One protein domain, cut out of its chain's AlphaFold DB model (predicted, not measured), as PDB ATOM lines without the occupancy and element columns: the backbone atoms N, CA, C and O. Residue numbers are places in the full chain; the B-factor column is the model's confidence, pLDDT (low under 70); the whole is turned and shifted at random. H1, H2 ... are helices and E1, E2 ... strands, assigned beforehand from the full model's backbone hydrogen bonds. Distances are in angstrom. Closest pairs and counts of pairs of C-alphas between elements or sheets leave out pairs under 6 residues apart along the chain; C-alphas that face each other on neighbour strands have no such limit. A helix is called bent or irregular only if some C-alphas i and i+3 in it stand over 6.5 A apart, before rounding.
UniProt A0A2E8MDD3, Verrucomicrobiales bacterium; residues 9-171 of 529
ATOM      1  N   PHE A   9      53.079  16.567 -24.140       91.25
ATOM      2  CA  PHE A   9      52.228  15.603 -24.858       91.25
ATOM      3  C   PHE A   9      52.200  14.197 -24.232       91.25
ATOM      4  O   PHE A   9      51.275  13.422 -24.472       91.25
ATOM      5  N   SER A  10      53.237  13.858 -23.463       91.94
ATOM      6  CA  SER A  10      53.432  12.543 -22.845       91.94
ATOM      7  C   SER A  10      53.001  12.482 -21.382       91.94
ATOM      8  O   SER A  10      53.046  11.410 -20.776       91.94
ATOM      9  N   LEU A  11      52.581  13.614 -20.804       92.69
ATOM     10  CA  LEU A  11      52.114  13.653 -19.427       92.69
ATOM     11  C   LEU A  11      50.792  12.897 -19.308       92.69
ATOM     12  O   LEU A  11      49.753  13.329 -19.808       92.69
ATOM     13  N   ALA A  12      50.814  11.787 -18.580       93.38
ATOM     14  CA  ALA A  12      49.595  11.140 -18.132       93.38
ATOM     15  C   ALA A  12      48.826  12.081 -17.194       93.38
ATOM     16  O   ALA A  12      49.438  12.830 -16.428       93.38
ATOM     17  N   ILE A  13      47.491  11.983 -17.178       93.12
ATOM     18  CA  ILE A  13      46.611  12.815 -16.333       93.12
ATOM     19  C   ILE A  13      47.149  12.903 -14.900       93.12
ATOM     20  O   ILE A  13      47.375  13.994 -14.385       93.12
ATOM     21  N   ALA A  14      47.460  11.766 -14.273       92.31
ATOM     22  CA  ALA A  14      47.935  11.727 -12.891       92.31
ATOM     23  C   ALA A  14      49.279  12.445 -12.644       92.31
ATOM     24  O   ALA A  14      49.541  12.821 -11.505       92.31
ATOM     25  N   GLN A  15      50.130  12.623 -13.661       95.06
ATOM     26  CA  GLN A  15      51.448  13.251 -13.498       95.06
ATOM     27  C   GLN A  15      51.358  14.766 -13.324       95.06
ATOM     28  O   GLN A  15      52.177  15.332 -12.610       95.06
ATOM     29  N   TRP A  16      50.379  15.420 -13.953       95.38
ATOM     30  CA  TRP A  16      50.238  16.878 -13.891       95.38
ATOM     31  C   TRP A  16      49.076  17.335 -13.000       95.38
ATOM     32  O   TRP A  16      49.133  18.423 -12.439       95.38
ATOM     33  N   THR A  17      48.066  16.488 -12.787       97.50
ATOM     34  CA  THR A  17      46.866  16.836 -11.996       97.50
ATOM     35  C   THR A  17      46.966  16.536 -10.498       97.50
ATOM     36  O   THR A  17      46.017  16.775  -9.749       97.50
ATOM     37  N   ARG A  18      48.099  15.995 -10.035       96.50
ATOM     38  CA  ARG A  18      48.354  15.677  -8.621       96.50
ATOM     39  C   ARG A  18      49.404  16.610  -8.015       96.50
ATOM     40  O   ARG A  18      50.124  17.318  -8.719       96.50
ATOM     41  N   ALA A  19      49.492  16.584  -6.685       92.62
ATOM     42  CA  ALA A  19      50.419  17.414  -5.917       92.62
ATOM     43  C   ALA A  19      51.900  17.149  -6.251       92.62
ATOM     44  O   ALA A  19      52.709  18.073  -6.206       92.62
ATOM     45  N   SER A  20      52.255  15.916  -6.628       92.56
ATOM     46  CA  SER A  20      53.606  15.571  -7.084       92.56
ATOM     47  C   SER A  20      53.982  16.345  -8.343       92.56
ATOM     48  O   SER A  20      53.175  16.450  -9.267       92.56
ATOM     49  N   ASN A  21      55.217  16.838  -8.408       92.81
ATOM     50  CA  ASN A  21      55.699  17.534  -9.594       92.81
ATOM     51  C   ASN A  21      55.788  16.591 -10.809       92.81
ATOM     52  O   ASN A  21      56.281  15.467 -10.667       92.81
ATOM     53  N   PRO A  22      55.337  17.031 -11.999       93.75
ATOM     54  CA  PRO A  22      55.535  16.287 -13.232       93.75
ATOM     55  C   PRO A  22      57.029  16.226 -13.598       93.75
ATOM     56  O   PRO A  22      57.796  17.112 -13.217       93.75
ATOM     57  N   PRO A  23      57.457  15.227 -14.392       94.06
ATOM     58  CA  PRO A  23      58.854  15.094 -14.818       94.06
ATOM     59  C   PRO A  23      59.406  16.313 -15.572       94.06
ATOM     60  O   PRO A  23      60.609  16.540 -15.566       94.06
ATOM     61  N   ASN A  24      58.531  17.096 -16.208       93.88
ATOM     62  CA  ASN A  24      58.882  18.291 -16.971       93.88
ATOM     63  C   ASN A  24      58.598  19.602 -16.213       93.88
ATOM     64  O   ASN A  24      58.399  20.629 -16.852       93.88
ATOM     65  N   ILE A  25      58.541  19.585 -14.873       94.12
ATOM     66  CA  ILE A  25      58.163  20.759 -14.062       94.12
ATOM     67  C   ILE A  25      58.983  22.023 -14.375       94.12
ATOM     68  O   ILE A  25      58.441  23.116 -14.326       94.12
ATOM     69  N   ALA A  26      60.248  21.878 -14.780       93.56
ATOM     70  CA  ALA A  26      61.111  22.998 -15.163       93.56
ATOM     71  C   ALA A  26      60.628  23.773 -16.409       93.56
ATOM     72  O   ALA A  26      61.100  24.873 -16.658       93.56
ATOM     73  N   SER A  27      59.706  23.210 -17.196       90.62
ATOM     74  CA  SER A  27      59.106  23.857 -18.371       90.62
ATOM     75  C   SER A  27      57.759  24.532 -18.075       90.62
ATOM     76  O   SER A  27      57.065  24.941 -19.006       90.62
ATOM     77  N   TRP A  28      57.341  24.585 -16.809       93.31
ATOM     78  CA  TRP A  28      56.099  25.237 -16.402       93.31
ATOM     79  C   TRP A  28      56.369  26.684 -16.008       93.31
ATOM     80  O   TRP A  28      57.266  26.960 -15.216       93.31
ATOM     81  N   LEU A  29      55.549  27.590 -16.534       93.81
ATOM     82  CA  LEU A  29      55.510  28.973 -16.081       93.81
ATOM     83  C   LEU A  29      54.856  29.040 -14.697       93.81
ATOM     84  O   LEU A  29      53.971  28.237 -14.383       93.81
ATOM     85  N   THR A  30      55.307  29.987 -13.880       94.12
ATOM     86  CA  THR A  30      54.769  30.252 -12.542       94.12
ATOM     87  C   THR A  30      54.265  31.688 -12.500       94.12
ATOM     88  O   THR A  30      54.919  32.576 -13.032       94.12
ATOM     89  N   GLY A  31      53.104  31.899 -11.889       93.44
ATOM     90  CA  GLY A  31      52.455  33.198 -11.756       93.44
ATOM     91  C   GLY A  31      51.126  33.055 -11.020       93.44
ATOM     92  O   GLY A  31      50.784  31.961 -10.557       93.44
ATOM     93  N   GLN A  32      50.382  34.151 -10.911       92.88
ATOM     94  CA  GLN A  32      49.073  34.170 -10.260       92.88
ATOM     95  C   GLN A  32      47.952  33.667 -11.191       92.88
ATOM     96  O   GLN A  32      48.115  33.542 -12.406       92.88
ATOM     97  N   THR A  33      46.792  33.339 -10.615       89.50
ATOM     98  CA  THR A  33      45.593  32.940 -11.374       89.50
ATOM     99  C   THR A  33      45.033  34.100 -12.194       89.50
ATOM    100  O   THR A  33      45.117  35.244 -11.766       89.50
ATOM    101  N   GLY A  34      44.415  33.798 -13.338       92.88
ATOM    102  CA  GLY A  34      44.256  34.753 -14.441       92.88
ATOM    103  C   GLY A  34      45.195  34.360 -15.579       92.88
ATOM    104  O   GLY A  34      46.059  35.129 -15.973       92.88
ATOM    105  N   ILE A  35      45.109  33.108 -16.029       95.94
ATOM    106  CA  ILE A  35      46.002  32.560 -17.049       95.94
ATOM    107  C   ILE A  35      45.358  32.803 -18.404       95.94
ATOM    108  O   ILE A  35      44.219  32.379 -18.611       95.94
ATOM    109  N   GLY A  36      46.067  33.443 -19.321       93.94
ATOM    110  CA  GLY A  36      45.470  33.779 -20.601       93.94
ATOM    111  C   GLY A  36      46.363  34.559 -21.537       93.94
ATOM    112  O   GLY A  36      47.544  34.763 -21.271       93.94
ATOM    113  N   TYR A  37      45.773  34.965 -22.649       92.44
ATOM    114  CA  TYR A  37      46.340  35.935 -23.571       92.44
ATOM    115  C   TYR A  37      45.213  36.667 -24.292       92.44
ATOM    116  O   TYR A  37      44.081  36.192 -24.338       92.44
ATOM    117  N   GLU A  38      45.549  37.809 -24.873       88.81
ATOM    118  CA  GLU A  38      44.692  38.566 -25.776       88.81
ATOM    119  C   GLU A  38      45.595  39.179 -26.849       88.81
ATOM    120  O   GLU A  38      46.465  40.000 -26.560       88.81
ATOM    121  N   THR A  39      45.431  38.737 -28.089       85.44
ATOM    122  CA  THR A  39      46.251  39.159 -29.234       85.44
ATOM    123  C   THR A  39      45.484  40.065 -30.192       85.44
ATOM    124  O   THR A  39      46.100  40.707 -31.049       85.44
ATOM    125  N   SER A  40      44.159  40.175 -30.046       79.50
ATOM    126  CA  SER A  40      43.346  41.144 -30.775       79.50
ATOM    127  C   SER A  40      42.129  41.591 -29.965       79.50
ATOM    128  O   SER A  40      41.048  41.026 -30.069       79.50
ATOM    129  N   GLY A  41      42.275  42.688 -29.232       72.81
ATOM    130  CA  GLY A  41      41.236  43.188 -28.338       72.81
ATOM    131  C   GLY A  41      41.870  43.791 -27.092       72.81
ATOM    132  O   GLY A  41      43.084  43.974 -27.053       72.81
ATOM    133  N   VAL A  42      41.046  44.131 -26.098       65.81
ATOM    134  CA  VAL A  42      41.497  44.570 -24.759       65.81
ATOM    135  C   VAL A  42      40.599  44.030 -23.633       65.81
ATOM    136  O   VAL A  42      40.670  44.513 -22.508       65.81
ATOM    137  N   ASN A  43      39.731  43.053 -23.915       75.12
ATOM    138  CA  ASN A  43      38.641  42.680 -23.003       75.12
ATOM    139  C   ASN A  43      39.145  41.832 -21.824       75.12
ATOM    140  O   ASN A  43      38.795  42.093 -20.676       75.12
ATOM    141  N   TYR A  44      40.031  40.862 -22.077       82.69
ATOM    142  CA  TYR A  44      40.574  39.999 -21.019       82.69
ATOM    143  C   TYR A  44      41.828  40.541 -20.344       82.69
ATOM    144  O   TYR A  44      42.223  40.010 -19.311       82.69
ATOM    145  N   GLN A  45      42.453  41.588 -20.883       83.31
ATOM    146  CA  GLN A  45      43.723  42.109 -20.375       83.31
ATOM    147  C   GLN A  45      43.701  42.459 -18.871       83.31
ATOM    148  O   GLN A  45      44.645  42.077 -18.186       83.31
ATOM    149  N   PRO A  46      42.619  43.037 -18.303       88.12
ATOM    150  CA  PRO A  46      42.513  43.271 -16.856       88.12
ATOM    151  C   PRO A  46      42.350  41.997 -16.007       88.12
ATOM    152  O   PRO A  46      42.324  42.063 -14.783       88.12
ATOM    153  N   LEU A  47      42.136  40.838 -16.636       88.69
ATOM    154  CA  LEU A  47      41.891  39.548 -15.983       88.69
ATOM    155  C   LEU A  47      43.059  38.562 -16.156       88.69
ATOM    156  O   LEU A  47      42.980  37.441 -15.638       88.69
ATOM    157  N   ILE A  48      44.106  38.944 -16.898       92.19
ATOM    158  CA  ILE A  48      45.272  38.109 -17.199       92.19
ATOM    159  C   ILE A  48      46.449  38.550 -16.321       92.19
ATOM    160  O   ILE A  48      47.084  39.563 -16.579       92.19
ATOM    161  N   ASN A  49      46.768  37.731 -15.320       92.88
ATOM    162  CA  ASN A  49      47.928  37.894 -14.437       92.88
ATOM    163  C   ASN A  49      49.111  37.001 -14.845       92.88
ATOM    164  O   ASN A  49      50.252  37.258 -14.474       92.88
ATOM    165  N   LEU A  50      48.847  35.919 -15.584       93.94
ATOM    166  CA  LEU A  50      49.870  35.042 -16.147       93.94
ATOM    167  C   LEU A  50      49.684  34.965 -17.658       93.94
ATOM    168  O   LEU A  50      48.858  34.195 -18.163       93.94
ATOM    169  N   ASP A  51      50.490  35.760 -18.355       93.00
ATOM    170  CA  ASP A  51      50.511  35.803 -19.806       93.00
ATOM    171  C   ASP A  51      51.087  34.503 -20.382       93.00
ATOM    172  O   ASP A  51      52.206  34.078 -20.078       93.00
ATOM    173  N   VAL A  52      50.292  33.857 -21.227       91.44
ATOM    174  CA  VAL A  52      50.681  32.683 -22.004       91.44
ATOM    175  C   VAL A  52      50.549  32.959 -23.499       91.44
ATOM    176  O   VAL A  52      50.284  32.033 -24.255       91.44
ATOM    177  N   THR A  53      50.761  34.198 -23.955       89.19
ATOM    178  CA  THR A  53      50.677  34.608 -25.371       89.19
ATOM    179  C   THR A  53      51.595  33.794 -26.275       89.19
ATOM    180  O   THR A  53      51.224  33.504 -27.410       89.19
ATOM    181  N   GLU A  54      52.740  33.310 -25.783       81.56
ATOM    182  CA  GLU A  54      53.583  32.355 -26.526       81.56
ATOM    183  C   GLU A  54      52.833  31.064 -26.917       81.56
ATOM    184  O   GLU A  54      53.286  30.312 -27.779       81.56
ATOM    185  N   ALA A  55      51.682  30.802 -26.290       72.00
ATOM    186  CA  ALA A  55      50.775  29.714 -26.618       72.00
ATOM    187  C   ALA A  55      49.843  29.953 -27.787       72.00
ATOM    188  O   ALA A  55      49.407  28.980 -28.417       72.00
ATOM    189  N   SER A  56      49.583  31.218 -28.095       75.69
ATOM    190  CA  SER A  56      48.788  31.594 -29.251       75.69
ATOM    191  C   SER A  56      49.410  31.019 -30.531       75.69
ATOM    192  O   SER A  56      50.626  30.836 -30.649       75.69
ATOM    193  N   ALA A  57      48.564  30.637 -31.487       72.81
ATOM    194  CA  ALA A  57      48.929  30.028 -32.774       72.81
ATOM    195  C   ALA A  57      49.576  28.622 -32.737       72.81
ATOM    196  O   ALA A  57      49.658  27.984 -33.791       72.81
ATOM    197  N   THR A  58      49.999  28.097 -31.578       77.50
ATOM    198  CA  THR A  58      50.762  26.830 -31.490       77.50
ATOM    199  C   THR A  58      49.930  25.658 -30.971       77.50
ATOM    200  O   THR A  58      50.060  24.533 -31.462       77.50
ATOM    201  N   ASN A  59      49.068  25.893 -29.981       83.00
ATOM    202  CA  ASN A  59      48.212  24.869 -29.392       83.00
ATOM    203  C   ASN A  59      46.869  25.487 -28.979       83.00
ATOM    204  O   ASN A  59      46.826  26.619 -28.520       83.00
ATOM    205  N   ALA A  60      45.777  24.736 -29.105       89.31
ATOM    206  CA  ALA A  60      44.445  25.170 -28.680       89.31
ATOM    207  C   ALA A  60      44.224  25.011 -27.164       89.31
ATOM    208  O   ALA A  60      43.090  25.055 -26.701       89.31
ATOM    209  N   SER A  61      45.270  24.733 -26.376       92.56
ATOM    210  CA  SER A  61      45.102  24.496 -24.945       92.56
ATOM    211  C   SER A  61      46.353  24.688 -24.098       92.56
ATOM    212  O   SER A  61      47.497  24.581 -24.553       92.56
ATOM    213  N   VAL A  62      46.108  24.912 -22.807       94.44
ATOM    214  CA  VAL A  62      47.128  25.082 -21.773       94.44
ATOM    215  C   VAL A  62      46.803  24.178 -20.584       94.44
ATOM    216  O   VAL A  62      45.653  24.056 -20.164       94.44
ATOM    217  N   TYR A  63      47.829  23.535 -20.023       96.62
ATOM    218  CA  TYR A  63      47.722  22.888 -18.719       96.62
ATOM    219  C   TYR A  63      48.087  23.876 -17.617       96.62
ATOM    220  O   TYR A  63      49.133  24.520 -17.680       96.62
ATOM    221  N   VAL A  64      47.246  23.932 -16.593       97.56
ATOM    222  CA  VAL A  64      47.359  24.814 -15.432       97.56
ATOM    223  C   VAL A  64      47.414  23.957 -14.170       97.56
ATOM    224  O   VAL A  64      46.689  22.965 -14.051       97.56
ATOM    225  N   ARG A  65      48.282  24.332 -13.226       97.56
ATOM    226  CA  ARG A  65      48.437  23.693 -11.912       97.56
ATOM    227  C   ARG A  65      48.393  24.758 -10.829       97.56
ATOM    228  O   ARG A  65      49.227  25.653 -10.832       97.56
ATOM    229  N   ILE A  66      47.460  24.619  -9.899       98.00
ATOM    230  CA  ILE A  66      47.250  25.540  -8.784       98.00
ATOM    231  C   ILE A  66      47.381  24.719  -7.498       98.00
ATOM    232  O   ILE A  66      46.436  24.021  -7.104       98.00
ATOM    233  N   PRO A  67      48.577  24.700  -6.883       97.00
ATOM    234  CA  PRO A  67      48.752  24.081  -5.582       97.00
ATOM    235  C   PRO A  67      48.046  24.916  -4.512       97.00
ATOM    236  O   PRO A  67      48.060  26.140  -4.564       97.00
ATOM    237  N   PHE A  68      47.460  24.246  -3.527       96.31
ATOM    238  CA  PHE A  68      46.939  24.896  -2.329       96.31
ATOM    239  C   PHE A  68      47.066  23.951  -1.139       96.31
ATOM    240  O   PHE A  68      46.989  22.730  -1.302       96.31
ATOM    241  N   ASP A  69      47.258  24.504   0.050       95.56
ATOM    242  CA  ASP A  69      47.409  23.733   1.278       95.56
ATOM    243  C   ASP A  69      46.160  23.873   2.152       95.56
ATOM    244  O   ASP A  69      45.571  24.945   2.262       95.56
ATOM    245  N   ILE A  70      45.741  22.764   2.761       93.06
ATOM    246  CA  ILE A  70      44.721  22.760   3.811       93.06
ATOM    247  C   ILE A  70      45.406  22.413   5.126       93.06
ATOM    248  O   ILE A  70      46.051  21.369   5.233       93.06
ATOM    249  N   GLU A  71      45.239  23.262   6.138       91.69
ATOM    250  CA  GLU A  71      45.879  23.087   7.439       91.69
ATOM    251  C   GLU A  71      45.572  21.728   8.080       91.69
ATOM    252  O   GLU A  71      44.440  21.219   8.057       91.69
ATOM    253  N   ALA A  72      46.602  21.150   8.700       82.56
ATOM    254  CA  ALA A  72      46.475  19.926   9.472       82.56
ATOM    255  C   ALA A  72      45.533  20.157  10.668       82.56
ATOM    256  O   ALA A  72      45.783  21.013  11.507       82.56
ATOM    257  N   GLY A  73      44.457  19.369  10.751       78.94
ATOM    258  CA  GLY A  73      43.416  19.519  11.778       78.94
ATOM    259  C   GLY A  73      42.091  20.079  11.257       78.94
ATOM    260  O   GLY A  73      41.090  19.986  11.966       78.94
ATOM    261  N   THR A  74      42.045  20.569  10.012       84.12
ATOM    262  CA  THR A  74      40.785  20.938   9.347       84.12
ATOM    263  C   THR A  74      39.853  19.724   9.257       84.12
ATOM    264  O   THR A  74      40.224  18.691   8.691       84.12
ATOM    265  N   ASP A  75      38.625  19.837   9.774       86.00
ATOM    266  CA  ASP A  75      37.605  18.791   9.631       86.00
ATOM    267  C   ASP A  75      37.029  18.784   8.207       86.00
ATOM    268  O   ASP A  75      35.964  19.340   7.926       86.00
ATOM    269  N   LEU A  76      37.730  18.113   7.294       88.00
ATOM    270  CA  LEU A  76      37.284  17.920   5.911       88.00
ATOM    271  C   LEU A  76      35.962  17.146   5.808       88.00
ATOM    272  O   LEU A  76      35.258  17.273   4.806       88.00
ATOM    273  N   GLY A  77      35.612  16.347   6.821       85.19
ATOM    274  CA  GLY A  77      34.353  15.605   6.865       85.19
ATOM    275  C   GLY A  77      33.136  16.511   7.047       85.19
ATOM    276  O   GLY A  77      32.039  16.145   6.618       85.19
ATOM    277  N   SER A  78      33.329  17.696   7.636       83.62
ATOM    278  CA  SER A  78      32.276  18.699   7.816       83.62
ATOM    279  C   SER A  78      31.881  19.398   6.514       83.62
ATOM    280  O   SER A  78      30.725  19.805   6.362       83.62
ATOM    281  N   ILE A  79      32.807  19.506   5.551       86.31
ATOM    282  CA  ILE A  79      32.546  20.113   4.244       86.31
ATOM    283  C   ILE A  79      31.450  19.302   3.562       86.31
ATOM    284  O   ILE A  79      31.536  18.081   3.436       86.31
ATOM    285  N   ASN A  80      30.408  19.977   3.099       85.00
ATOM    286  CA  ASN A  80      29.317  19.333   2.369       85.00
ATOM    287  C   ASN A  80      28.876  20.116   1.129       85.00
ATOM    288  O   ASN A  80      28.086  19.590   0.348       85.00
ATOM    289  N   GLN A  81      29.458  21.297   0.908       89.44
ATOM    290  CA  GLN A  81      29.420  22.000  -0.359       89.44
ATOM    291  C   GLN A  81      30.844  22.260  -0.857       89.44
ATOM    292  O   GLN A  81      31.707  22.718  -0.109       89.44
ATOM    293  N   LEU A  82      31.076  21.979  -2.134       94.75
ATOM    294  CA  LEU A  82      32.289  22.343  -2.853       94.75
ATOM    295  C   LEU A  82      31.882  22.911  -4.213       94.75
ATOM    296  O   LEU A  82      31.136  22.274  -4.957       94.75
ATOM    297  N   THR A  83      32.343  24.112  -4.538       96.81
ATOM    298  CA  THR A  83      32.003  24.809  -5.781       96.81
ATOM    299  C   THR A  83      33.270  25.249  -6.490       96.81
ATOM    300  O   THR A  83      34.141  25.868  -5.884       96.81
ATOM    301  N   LEU A  84      33.359  24.924  -7.778       97.81
ATOM    302  CA  LEU A  84      34.343  25.495  -8.686       97.81
ATOM    303  C   LEU A  84      33.664  26.611  -9.477       97.81
ATOM    304  O   LEU A  84      32.724  26.354 -10.226       97.81
ATOM    305  N   SER A  85      34.140  27.834  -9.320       97.62
ATOM    306  CA  SER A  85      33.716  28.995 -10.092       97.62
ATOM    307  C   SER A  85      34.764  29.279 -11.162       97.62
ATOM    308  O   SER A  85      35.943  29.406 -10.851       97.62
ATOM    309  N   MET A  86      34.352  29.361 -12.425       97.38
ATOM    310  CA  MET A  86      35.257  29.572 -13.558       97.38
ATOM    311  C   MET A  86      34.877  30.831 -14.329       97.38
ATOM    312  O   MET A  86      33.738  30.931 -14.788       97.38
ATOM    313  N   LYS A  87      35.833  31.740 -14.513       96.75
ATOM    314  CA  LYS A  87      35.882  32.627 -15.680       96.75
ATOM    315  C   LYS A  87      36.748  31.937 -16.723       96.75
ATOM    316  O   LYS A  87      37.870  31.522 -16.412       96.75
ATOM    317  N   TYR A  88      36.198  31.716 -17.903       95.62
ATOM    318  CA  TYR A  88      36.878  30.978 -18.954       95.62
ATOM    319  C   TYR A  88      36.350  31.389 -20.314       95.62
ATOM    320  O   TYR A  88      35.172  31.723 -20.413       95.62
ATOM    321  N   ASP A  89      37.219  31.326 -21.313       92.31
ATOM    322  CA  ASP A  89      36.891  31.638 -22.699       92.31
ATOM    323  C   ASP A  89      36.104  30.475 -23.333       92.31
ATOM    324  O   ASP A  89      34.972  30.208 -22.925       92.31
ATOM    325  N   ASP A  90      36.684  29.674 -24.223       94.38
ATOM    326  CA  ASP A  90      35.893  28.663 -24.933       94.38
ATOM    327  C   ASP A  90      35.544  27.424 -24.098       94.38
ATOM    328  O   ASP A  90      34.398  26.962 -24.101       94.38
ATOM    329  N   GLY A  91      36.502  26.846 -23.370       96.44
ATOM    330  CA  GLY A  91      36.262  25.605 -22.639       96.44
ATOM    331  C   GLY A  91      37.321  25.240 -21.611       96.44
ATOM    332  O   GLY A  91      38.402  25.820 -21.530       96.44
ATOM    333  N   PHE A  92      37.006  24.240 -20.790       98.19
ATOM    334  CA  PHE A  92      37.960  23.704 -19.825       98.19
ATOM    335  C   PHE A  92      37.605  22.291 -19.358       98.19
ATOM    336  O   PHE A  92      36.444  21.869 -19.382       98.19
ATOM    337  N   VAL A  93      38.605  21.599 -18.812       98.50
ATOM    338  CA  VAL A  93      38.433  20.400 -17.980       98.50
ATOM    339  C   VAL A  93      39.207  20.567 -16.677       98.50
ATOM    340  O   VAL A  93      40.423  20.734 -16.691       98.50
ATOM    341  N   ALA A  94      38.513  20.503 -15.543       98.50
ATOM    342  CA  ALA A  94      39.098  20.680 -14.220       98.50
ATOM    343  C   ALA A  94      39.284  19.347 -13.487       98.50
ATOM    344  O   ALA A  94      38.433  18.450 -13.542       98.50
ATOM    345  N   TYR A  95      40.374  19.258 -12.732       98.56
ATOM    346  CA  TYR A  95      40.760  18.124 -11.911       98.56
ATOM    347  C   TYR A  95      41.104  18.576 -10.492       98.56
ATOM    348  O   TYR A  95      41.811  19.560 -10.306       98.56
ATOM    349  N   LEU A  96      40.678  17.805  -9.495       98.44
ATOM    350  CA  LEU A  96      41.062  17.975  -8.097       98.44
ATOM    351  C   LEU A  96      41.802  16.724  -7.632       98.44
ATOM    352  O   LEU A  96      41.229  15.632  -7.616       98.44
ATOM    353  N   ASN A  97      43.084  16.865  -7.292       97.31
ATOM    354  CA  ASN A  97      43.960  15.759  -6.879       97.31
ATOM    355  C   ASN A  97      43.939  14.558  -7.850       97.31
ATOM    356  O   ASN A  97      44.071  13.393  -7.463       97.31
ATOM    357  N   GLY A  98      43.789  14.851  -9.140       96.56
ATOM    358  CA  GLY A  98      43.709  13.880 -10.229       96.56
ATOM    359  C   GLY A  98      42.329  13.310 -10.542       96.56
ATOM    360  O   GLY A  98      42.216  12.535 -11.491       96.56
ATOM    361  N   ASN A  99      41.281  13.708  -9.821       96.88
ATOM    362  CA  ASN A  99      39.899  13.371 -10.162       96.88
ATOM    363  C   ASN A  99      39.311  14.456 -11.061       96.88
ATOM    364  O   ASN A  99      39.359  15.620 -10.691       96.88
ATOM    365  N   ARG A 100      38.734  14.102 -12.214       97.69
ATOM    366  CA  ARG A 100      38.027  15.059 -13.083       97.69
ATOM    367  C   ARG A 100      36.751  15.532 -12.381       97.69
ATOM    368  O   ARG A 100      35.881  14.702 -12.123       97.69
ATOM    369  N   VAL A 101      36.640  16.826 -12.082       97.88
ATOM    370  CA  VAL A 101      35.559  17.374 -11.240       97.88
ATOM    371  C   VAL A 101      34.523  18.194 -12.000       97.88
ATOM    372  O   VAL A 101      33.353  18.165 -11.635       97.88
ATOM    373  N   ALA A 102      34.920  18.891 -13.063       98.19
ATOM    374  CA  ALA A 102      34.027  19.728 -13.862       98.19
ATOM    375  C   ALA A 102      34.583  19.914 -15.276       98.19
ATOM    376  O   ALA A 102      35.779  19.735 -15.509       98.19
ATOM    377  N   SER A 103      33.714  20.276 -16.214       97.69
ATOM    378  CA  SER A 103      34.113  20.697 -17.551       97.69
ATOM    379  C   SER A 103      33.034  21.533 -18.222       97.69
ATOM    380  O   SER A 103      31.862  21.495 -17.833       97.69
ATOM    381  N   SER A 104      33.434  22.256 -19.258       96.75
ATOM    382  CA  SER A 104      32.532  22.887 -20.211       96.75
ATOM    383  C   SER A 104      33.195  22.914 -21.582       96.75
ATOM    384  O   SER A 104      34.398  23.149 -21.668       96.75
ATOM    385  N   ASN A 105      32.411  22.641 -22.630       95.62
ATOM    386  CA  ASN A 105      32.859  22.578 -24.026       95.62
ATOM    387  C   ASN A 105      34.077  21.669 -24.271       95.62
ATOM    388  O   ASN A 105      34.836  21.893 -25.209       95.62
ATOM    389  N   ASP A 106      34.261  20.615 -23.478       95.62
ATOM    390  CA  ASP A 106      35.344  19.662 -23.700       95.62
ATOM    391  C   ASP A 106      35.012  18.639 -24.804       95.62
ATOM    392  O   ASP A 106      33.853  18.233 -24.949       95.62
ATOM    393  N   PRO A 107      36.005  18.198 -25.596       94.06
ATOM    394  CA  PRO A 107      35.801  17.151 -26.586       94.06
ATOM    395  C   PRO A 107      35.690  15.770 -25.940       94.06
ATOM    396  O   PRO A 107      36.291  15.489 -24.906       94.06
ATOM    397  N   VAL A 108      34.971  14.870 -26.619       90.69
ATOM    398  CA  VAL A 108      34.800  13.468 -26.194       90.69
ATOM    399  C   VAL A 108      36.150  12.771 -26.001       90.69
ATOM    400  O   VAL A 108      36.355  12.093 -24.996       90.69
ATOM    401  N   ASP A 109      37.075  12.980 -26.940       91.94
ATOM    402  CA  ASP A 109      38.431  12.437 -26.900       91.94
ATOM    403  C   ASP A 109      39.422  13.545 -26.515       91.94
ATOM    404  O   ASP A 109      40.075  14.156 -27.363       91.94
ATOM    405  N   LEU A 110      39.504  13.827 -25.213       94.00
ATOM    406  CA  LEU A 110      40.427  14.821 -24.669       94.00
ATOM    407  C   LEU A 110      41.881  14.328 -24.749       94.00
ATOM    408  O   LEU A 110      42.262  13.337 -24.120       94.00
ATOM    409  N   VAL A 111      42.709  15.065 -25.484       93.31
ATOM    410  CA  VAL A 111      44.157  14.872 -25.621       93.31
ATOM    411  C   VAL A 111      44.879  16.194 -25.370       93.31
ATOM    412  O   VAL A 111      44.268  17.251 -25.369       93.31
ATOM    413  N   TRP A 112      46.195  16.158 -25.172       91.44
ATOM    414  CA  TRP A 112      46.994  17.311 -24.726       91.44
ATOM    415  C   TRP A 112      46.885  18.591 -25.568       91.44
ATOM    416  O   TRP A 112      47.204  19.661 -25.062       91.44
ATOM    417  N   ASN A 113      46.481  18.487 -26.834       91.56
ATOM    418  CA  ASN A 113      46.290  19.607 -27.755       91.56
ATOM    419  C   ASN A 113      44.841  19.771 -28.227       91.56
ATOM    420  O   ASN A 113      44.589  20.366 -29.275       91.56
ATOM    421  N   SER A 114      43.891  19.189 -27.499       93.38
ATOM    422  CA  SER A 114      42.470  19.378 -27.756       93.38
ATOM    423  C   SER A 114      42.089  20.853 -27.684       93.38
ATOM    424  O   SER A 114      42.579  21.568 -26.818       93.38
ATOM    425  N   GLY A 115      41.180  21.266 -28.564       93.50
ATOM    426  CA  GLY A 115      40.429  22.509 -28.424       93.50
ATOM    427  C   GLY A 115      39.024  22.261 -27.876       93.50
ATOM    428  O   GLY A 115      38.577  21.111 -27.775       93.50
ATOM    429  N   ALA A 116      38.332  23.338 -27.526       95.25
ATOM    430  CA  ALA A 116      36.939  23.319 -27.115       95.25
ATOM    431  C   ALA A 116      36.022  22.966 -28.303       95.25
ATOM    432  O   ALA A 116      36.303  23.297 -29.451       95.25
ATOM    433  N   VAL A 117      34.899  22.289 -28.046       94.06
ATOM    434  CA  VAL A 117      33.910  21.931 -29.092       94.06
ATOM    435  C   VAL A 117      32.886  23.033 -29.373       94.06
ATOM    436  O   VAL A 117      31.993  22.856 -30.204       94.06
ATOM    437  N   GLY A 118      32.981  24.150 -28.662       88.38
ATOM    438  CA  GLY A 118      32.101  25.297 -28.799       88.38
ATOM    439  C   GLY A 118      32.784  26.550 -28.280       88.38
ATOM    440  O   GLY A 118      33.681  26.455 -27.449       88.38
ATOM    441  N   ASN A 119      32.321  27.689 -28.783       86.06
ATOM    442  CA  ASN A 119      32.826  29.010 -28.442       86.06
ATOM    443  C   ASN A 119      31.934  29.672 -27.375       86.06
ATOM    444  O   ASN A 119      30.741  29.338 -27.260       86.06
ATOM    445  N   ARG A 120      32.496  30.592 -26.589       85.25
ATOM    446  CA  ARG A 120      31.788  31.403 -25.592       85.25
ATOM    447  C   ARG A 120      32.102  32.880 -25.840       85.25
ATOM    448  O   ARG A 120      33.245  33.240 -26.029       85.25
ATOM    449  N   SER A 121      31.094  33.752 -25.795       84.62
ATOM    450  CA  SER A 121      31.330  35.188 -26.008       84.62
ATOM    451  C   SER A 121      32.073  35.833 -24.836       84.62
ATOM    452  O   SER A 121      31.750  35.513 -23.689       84.62
ATOM    453  N   ASP A 122      32.869  36.863 -25.096       82.56
ATOM    454  CA  ASP A 122      33.691  37.563 -24.101       82.56
ATOM    455  C   ASP A 122      32.902  38.028 -22.863       82.56
ATOM    456  O   ASP A 122      33.286  37.693 -21.739       82.56
ATOM    457  N   PRO A 123      31.704  38.647 -22.995       83.44
ATOM    458  CA  PRO A 123      30.925  39.053 -21.822       83.44
ATOM    459  C   PRO A 123      30.483  37.884 -20.932       83.44
ATOM    460  O   PRO A 123      30.154  38.068 -19.760       83.44
ATOM    461  N   GLN A 124      30.410  36.670 -21.482       85.50
ATOM    462  CA  GLN A 124      30.134  35.464 -20.708       85.50
ATOM    463  C   GLN A 124      31.412  34.892 -20.093       85.50
ATOM    464  O   GLN A 124      31.326  34.264 -19.035       85.50
ATOM    465  N   ALA A 125      32.564  35.043 -20.744       87.38
ATOM    466  CA  ALA A 125      33.849  34.554 -20.256       87.38
ATOM    467  C   ALA A 125      34.326  35.310 -19.008       87.38
ATOM    468  O   ALA A 125      34.859  34.702 -18.078       87.38
ATOM    469  N   GLU A 126      34.028  36.609 -18.929       88.94
ATOM    470  CA  GLU A 126      34.383  37.488 -17.805       88.94
ATOM    471  C   GLU A 126      33.558  37.246 -16.525       88.94
ATOM    472  O   GLU A 126      33.909  37.732 -15.443       88.94
ATOM    473  N   VAL A 127      32.463  36.482 -16.614       87.81
ATOM    474  CA  VAL A 127      31.545  36.214 -15.497       87.81
ATOM    475  C   VAL A 127      31.749  34.803 -14.963       87.81
ATOM    476  O   VAL A 127      31.704  33.823 -15.707       87.81
ATOM    477  N   TYR A 128      31.887  34.683 -13.639       94.50
ATOM    478  CA  TYR A 128      31.997  33.383 -12.989       94.50
ATOM    479  C   TYR A 128      30.778  32.497 -13.266       94.50
ATOM    480  O   TYR A 128      29.646  32.819 -12.897       94.50
ATOM    481  N   GLN A 129      31.038  31.323 -13.835       94.81
ATOM    482  CA  GLN A 129      30.092  30.219 -13.873       94.81
ATOM    483  C   GLN A 129      30.402  29.224 -12.758       94.81
ATOM    484  O   GLN A 129      31.523  28.733 -12.641       94.81
ATOM    485  N   ASN A 130      29.384  28.893 -11.965       93.44
ATOM    486  CA  ASN A 130      29.518  27.982 -10.834       93.44
ATOM    487  C   ASN A 130      29.221  26.538 -11.241       93.44
ATOM    488  O   ASN A 130      28.178  26.243 -11.827       93.44
ATOM    489  N   PHE A 131      30.112  25.637 -10.847       94.06
ATOM    490  CA  PHE A 131      29.983  24.195 -10.987       94.06
ATOM    491  C   PHE A 131      29.954  23.575  -9.591       94.06
ATOM    492  O   PHE A 131      30.915  23.677  -8.826       94.06
ATOM    493  N   ASP A 132      28.837  22.930  -9.252       93.12
ATOM    494  CA  ASP A 132      28.732  22.157  -8.018       93.12
ATOM    495  C   ASP A 132      29.541  20.864  -8.158       93.12
ATOM    496  O   ASP A 132      29.216  19.977  -8.950       93.12
ATOM    497  N   ILE A 133      30.606  20.769  -7.369       96.50
ATOM    498  CA  ILE A 133      31.515  19.627  -7.320       96.50
ATOM    499  C   ILE A 133      31.525  18.992  -5.924       96.50
ATOM    500  O   ILE A 133      32.466  18.288  -5.556       96.50
ATOM    501  N   SER A 134      30.460  19.183  -5.139       93.25
ATOM    502  CA  SER A 134      30.315  18.682  -3.760       93.25
ATOM    503  C   SER A 134      30.451  17.161  -3.642       93.25
ATOM    504  O   SER A 134      30.841  16.630  -2.596       93.25
ATOM    505  N   VAL A 135      30.180  16.426  -4.724       94.19
ATOM    506  CA  VAL A 135      30.409  14.974  -4.794       94.19
ATOM    507  C   VAL A 135      31.895  14.603  -4.681       94.19
ATOM    508  O   VAL A 135      32.206  13.504  -4.235       94.19
ATOM    509  N   PHE A 136      32.807  15.528  -4.997       95.00
ATOM    510  CA  PHE A 136      34.258  15.336  -4.951       95.00
ATOM    511  C   PHE A 136      34.915  15.839  -3.664       95.00
ATOM    512  O   PHE A 136      36.133  15.735  -3.548       95.00
ATOM    513  N   ARG A 137      34.152  16.325  -2.677       93.00
ATOM    514  CA  ARG A 137      34.682  16.849  -1.400       93.00
ATOM    515  C   ARG A 137      35.633  15.894  -0.670       93.00
ATOM    516  O   ARG A 137      36.611  16.332  -0.082       93.00
ATOM    517  N   THR A 138      35.407  14.584  -0.778       92.38
ATOM    518  CA  THR A 138      36.275  13.552  -0.184       92.38
ATOM    519  C   THR A 138      37.600  13.368  -0.930       92.38
ATOM    520  O   THR A 138      38.407  12.535  -0.535       92.38
ATOM    521  N   SER A 139      37.811  14.096  -2.031       93.81
ATOM    522  CA  SER A 139      39.090  14.164  -2.745       93.81
ATOM    523  C   SER A 139      40.036  15.188  -2.129       93.81
ATOM    524  O   SER A 139      41.212  15.166  -2.479       93.81
ATOM    525  N   LEU A 140      39.547  16.083  -1.261       95.06
ATOM    526  CA  LEU A 140      40.393  17.007  -0.512       95.06
ATOM    527  C   LEU A 140      41.250  16.226   0.484       95.06
ATOM    528  O   LEU A 140      40.785  15.286   1.131       95.06
ATOM    529  N   LEU A 141      42.506  16.629   0.593       93.75
ATOM    530  CA  LEU A 141      43.493  16.044   1.487       93.75
ATOM    531  C   LEU A 141      43.878  17.082   2.541       93.75
ATOM    532  O   LEU A 141      43.937  18.272   2.244       93.75
ATOM    533  N   ALA A 142      44.169  16.640   3.762       91.75
ATOM    534  CA  ALA A 142      44.901  17.491   4.694       91.75
ATOM    535  C   ALA A 142      46.328  17.688   4.149       91.75
ATOM    536  O   ALA A 142      46.953  16.726   3.693       91.75
ATOM    537  N   GLY A 143      46.833  18.917   4.186       94.12
ATOM    538  CA  GLY A 143      48.083  19.317   3.543       94.12
ATOM    539  C   GLY A 143      47.899  19.675   2.067       94.12
ATOM    540  O   GLY A 143      46.912  20.306   1.687       94.12
ATOM    541  N   ARG A 144      48.867  19.280   1.233       94.81
ATOM    542  CA  ARG A 144      48.971  19.750  -0.152       94.81
ATOM    543  C   ARG A 144      47.936  19.129  -1.080       94.81
ATOM    544  O   ARG A 144      47.884  17.912  -1.267       94.81
ATOM    545  N   ASN A 145      47.196  19.998  -1.748       97.38
ATOM    546  CA  ASN A 145      46.231  19.687  -2.787       97.38
ATOM    547  C   ASN A 145      46.659  20.309  -4.124       97.38
ATOM    548  O   ASN A 145      47.572  21.134  -4.209       97.38
ATOM    549  N   MET A 146      46.001  19.874  -5.193       97.94
ATOM    550  CA  MET A 146      46.205  20.363  -6.548       97.94
ATOM    551  C   MET A 146      44.857  20.549  -7.235       97.94
ATOM    552  O   MET A 146      44.144  19.567  -7.468       97.94
ATOM    553  N   LEU A 147      44.540  21.790  -7.599       98.44
ATOM    554  CA  LEU A 147      43.547  22.091  -8.622       98.44
ATOM    555  C   LEU A 147      44.287  22.207  -9.954       98.44
ATOM    556  O   LEU A 147      45.183  23.030 -10.107       98.44
ATOM    557  N   ALA A 148      43.939  21.364 -10.912       98.50
ATOM    558  CA  ALA A 148      44.573  21.352 -12.219       98.50
ATOM    559  C   ALA A 148      43.526  21.538 -13.310       98.50
ATOM    560  O   ALA A 148      42.433  20.985 -13.220       98.50
ATOM    561  N   ILE A 149      43.845  22.328 -14.328       98.56
ATOM    562  CA  ILE A 149      42.888  22.701 -15.371       98.56
ATOM    563  C   ILE A 149      43.540  22.514 -16.731       98.56
ATOM    564  O   ILE A 149      44.670  22.936 -16.958       98.56
ATOM    565  N   HIS A 150      42.825  21.858 -17.631       97.62
ATOM    566  CA  HIS A 150      43.113  21.864 -19.054       97.62
ATOM    567  C   HIS A 150      42.239  22.953 -19.669       97.62
ATOM    568  O   HIS A 150      41.051  22.725 -19.887       97.62
ATOM    569  N   ALA A 151      42.795  24.152 -19.821       96.94
ATOM    570  CA  ALA A 151      42.120  25.291 -20.438       96.94
ATOM    571  C   ALA A 151      42.142  25.118 -21.958       96.94
ATOM    572  O   ALA A 151      43.179  24.728 -22.500       96.94
ATOM    573  N   LEU A 152      41.013  25.361 -22.620       95.62
ATOM    574  CA  LEU A 152      40.797  25.073 -24.033       95.62
ATOM    575  C   LEU A 152      40.313  26.334 -24.752       95.62
ATOM    576  O   LEU A 152      39.372  26.969 -24.284       95.62
ATOM    577  N   ASN A 153      40.887  26.586 -25.920       93.38
ATOM    578  CA  ASN A 153      40.327  27.441 -26.959       93.38
ATOM    579  C   ASN A 153      39.671  26.584 -28.034       93.38
ATOM    580  O   ASN A 153      40.041  25.423 -28.224       93.38
ATOM    581  N   ASP A 154      38.723  27.135 -28.776       90.50
ATOM    582  CA  ASP A 154      38.034  26.457 -29.871       90.50
ATOM    583  C   ASP A 154      38.982  26.113 -31.035       90.50
ATOM    584  O   ASP A 154      38.774  25.148 -31.778       90.50
ATOM    585  N   SER A 155      40.077  26.864 -31.155       87.31
ATOM    586  CA  SER A 155      41.067  26.748 -32.210       87.31
ATOM    587  C   SER A 155      42.442  27.213 -31.735       87.31
ATOM    588  O   SER A 155      42.587  28.071 -30.868       87.31
ATOM    589  N   SER A 156      43.499  26.669 -32.346       82.44
ATOM    590  CA  SER A 156      44.875  27.096 -32.055       82.44
ATOM    591  C   SER A 156      45.167  28.519 -32.522       82.44
ATOM    592  O   SER A 156      46.185  29.078 -32.145       82.44
ATOM    593  N   THR A 157      44.314  29.087 -33.374       84.56
ATOM    594  CA  THR A 157      44.425  30.445 -33.915       84.56
ATOM    595  C   THR A 157      43.504  31.432 -33.204       84.56
ATOM    596  O   THR A 157      43.363  32.544 -33.707       84.56
ATOM    597  N   SER A 158      42.860  31.033 -32.098       87.06
ATOM    598  CA  SER A 158      42.063  31.963 -31.296       87.06
ATOM    599  C   SER A 158      42.932  33.129 -30.837       87.06
ATOM    600  O   SER A 158      44.109  32.939 -30.493       87.06
ATOM    601  N   SER A 159      42.350  34.322 -30.885       88.19
ATOM    602  CA  SER A 159      42.987  35.576 -30.499       88.19
ATOM    603  C   SER A 159      43.202  35.682 -29.001       88.19
ATOM    604  O   SER A 159      44.133  36.361 -28.573       88.19
ATOM    605  N   ASP A 160      42.398  34.971 -28.232       88.44
ATOM    606  CA  ASP A 160      42.232  35.135 -26.806       88.44
ATOM    607  C   ASP A 160      42.127  33.781 -26.099       88.44
ATOM    608  O   ASP A 160      41.886  32.745 -26.717       88.44
ATOM    609  N   LEU A 161      42.467  33.778 -24.811       92.81
ATOM    610  CA  LEU A 161      42.292  32.663 -23.886       92.81
ATOM    611  C   LEU A 161      42.106  33.248 -22.493       92.81
ATOM    612  O   LEU A 161      42.907  34.077 -22.063       92.81
ATOM    613  N   LEU A 162      41.128  32.750 -21.740       94.75
ATOM    614  CA  LEU A 162      40.952  33.087 -20.329       94.75
ATOM    615  C   LEU A 162      40.771  31.825 -19.489       94.75
ATOM    616  O   LEU A 162      39.967  30.946 -19.803       94.75
ATOM    617  N   CYS A 163      41.501  31.745 -18.379       96.75
ATOM    618  CA  CYS A 163      41.341  30.728 -17.351       96.75
ATOM    619  C   CYS A 163      41.591  31.340 -15.967       96.75
ATOM    620  O   CYS A 163      42.730  31.499 -15.521       96.75
ATOM    621  N   SER A 164      40.508  31.655 -15.258       97.31
ATOM    622  CA  SER A 164      40.555  32.150 -13.882       97.31
ATOM    623  C   SER A 164      39.597  31.341 -12.996       97.31
ATOM    624  O   SER A 164      38.379  31.563 -13.003       97.31
ATOM    625  N   PRO A 165      40.123  30.328 -12.282       97.81
ATOM    626  CA  PRO A 165      39.347  29.505 -11.367       97.81
ATOM    627  C   PRO A 165      39.278  30.094  -9.957       97.81
ATOM    628  O   PRO A 165      40.222  30.704  -9.468       97.81
ATOM    629  N   LEU A 166      38.194  29.782  -9.256       96.62
ATOM    630  CA  LEU A 166      38.027  29.975  -7.820       96.62
ATOM    631  C   LEU A 166      37.407  28.705  -7.228       96.62
ATOM    632  O   LEU A 166      36.338  28.268  -7.652       96.62
ATOM    633  N   LEU A 167      38.069  28.097  -6.242       96.75
ATOM    634  CA  LEU A 167      37.566  26.916  -5.539       96.75
ATOM    635  C   LEU A 167      37.068  27.321  -4.152       96.75
ATOM    636  O   LEU A 167      37.839  27.800  -3.330       96.75
ATOM    637  N   SER A 168      35.782  27.107  -3.885       93.31
ATOM    638  CA  SER A 168      35.148  27.425  -2.603       93.31
ATOM    639  C   SER A 168      34.637  26.157  -1.926       93.31
ATOM    640  O   SER A 168      33.851  25.409  -2.509       93.31
ATOM    641  N   ALA A 169      35.056  25.922  -0.684       88.19
ATOM    642  CA  ALA A 169      34.523  24.867   0.175       88.19
ATOM    643  C   ALA A 169      33.650  25.482   1.274       88.19
ATOM    644  O   ALA A 169      33.952  26.549   1.804       88.19
ATOM    645  N   SER A 170      32.543  24.831   1.619       81.62
ATOM    646  CA  SER A 170      31.621  25.322   2.643       81.62
ATOM    647  C   SER A 170      30.952  24.182   3.405       81.62
ATOM    648  O   SER A 170      30.711  23.086   2.888       81.62
ATOM    649  N   VAL A 171      30.625  24.461   4.663       77.44
ATOM    650  CA  VAL A 171      29.775  23.618   5.506       77.44
ATOM    651  C   VAL A 171      28.358  24.184   5.438       77.44
ATOM    652  O   VAL A 171      27.992  25.085   6.190       77.44
TER     653      VAL A 171
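AT A GLANCE: This is residues 9 to 171 of the 529 residues of a protein of Verrucomicrobiales bacterium (UniProt A0A2E8MDD3). What shape do these atoms make? They make a sandwich of two antiparallel sheets face to face, E1 E8 E3 E6 and E2 E7 E4 E5, their strands crossed at 29 degrees, with the short helix H3 packed on both sheets at one end. What is it made of? The printed part has 163 residues with three named helices and eight named strands, in the order H1 E1 E2 E3 E4 E5 H2 E6 H3 E7 E8; it is mostly strand, though under half of the residues are in named elements. It is compact, with a radius of gyration of the C-alphas of 15.4 A and spans of 47 by 35 by 30 A.

HOW THE PARTS SIT: How does one sheet run? E2, residues 61 to 70, E7, residues 143 to 152, E4, residues 91 to 96, and E5, residues 99 to 104, stand in this order, antiparallel and twisted. Within hydrogen-bond range are N 64 and O 149 of E2 and E7, 2.8 A, N 93 and O 150 of E4 and E7, 2.9 A, and N 94 and O 102 of the hairpin E4 and E5, 2.8 A. How does the other run? Its order is E1, residues 35 to 38, E8, residues 160 to 170, E3, residues 81 to 88, and E6, residues 129 to 132, also antiparallel. N 37 and O 161, 3.1 A, N 83 and O 168, 2.8 A, and N 84 and O 131, 2.9 A, are within hydrogen-bond range across its three pairs. How do the sheets meet? Their facing parts are 8.9 A centre to centre, and the closest C-alphas of E7 and E8 are those of Ala 151 and Cys 163, 6.3 A. E1 with E8, E2 with E7, E3 with E6 and E4 with E5 form a jelly roll, one long hairpin wound over both sheets. Where are the helices? H3, residues 134 to 139, is on both sheets; its closest C-alphas to E3 and E5 are Ser 134 to Leu 82, 4.3 A, and Phe 136 to Val 101, 6.7 A. H1, residues 13 to 16, only grazes the sheet of E2 and E7, the closest C-alphas of H1 and E2 being those of Trp 16 and Arg 65, 7.3 A, and H2, residues 122 to 125, only grazes that of E3, the closest C-alphas of H2 and E3 being those of Ala 125 and Tyr 88, 4.9 A. H1 and H2 are too short for an O i to N i+4 pair, and H3 has 0 of 2 within range beside 2 of 3 O i to N i+3 pairs.

IN THESE COORDINATES: Where do the first and last elements lie? H1 begins at C-alpha 13, (46.611, 12.815, -16.333), and E8 ends at C-alpha 170, (31.621, 25.322, 2.643). How long are the elements? E8 measures 32.8 A, E7 29.1 A, E2 28.8 A, E3 22.0 A, E4 17.1 A and E5 15.7 A. H3 is irregular, with C-alphas 135 and 138 7.6 A apart.

THE WHOLE: How far does it reach, and is it cut? The C-alphas farthest apart, of Ser 40 and Gly 73, are 47.7 A apart, and the printed part has no cut. Which links are long? They are H1 to E1, E1 to E2 and E5 to H2; in the second, residues 50 to 51 pair in parallel with residues 35 to 36 of E1. Where is confidence low? The mean pLDDT of the printed part is 91.6, and residue 42 is under 70.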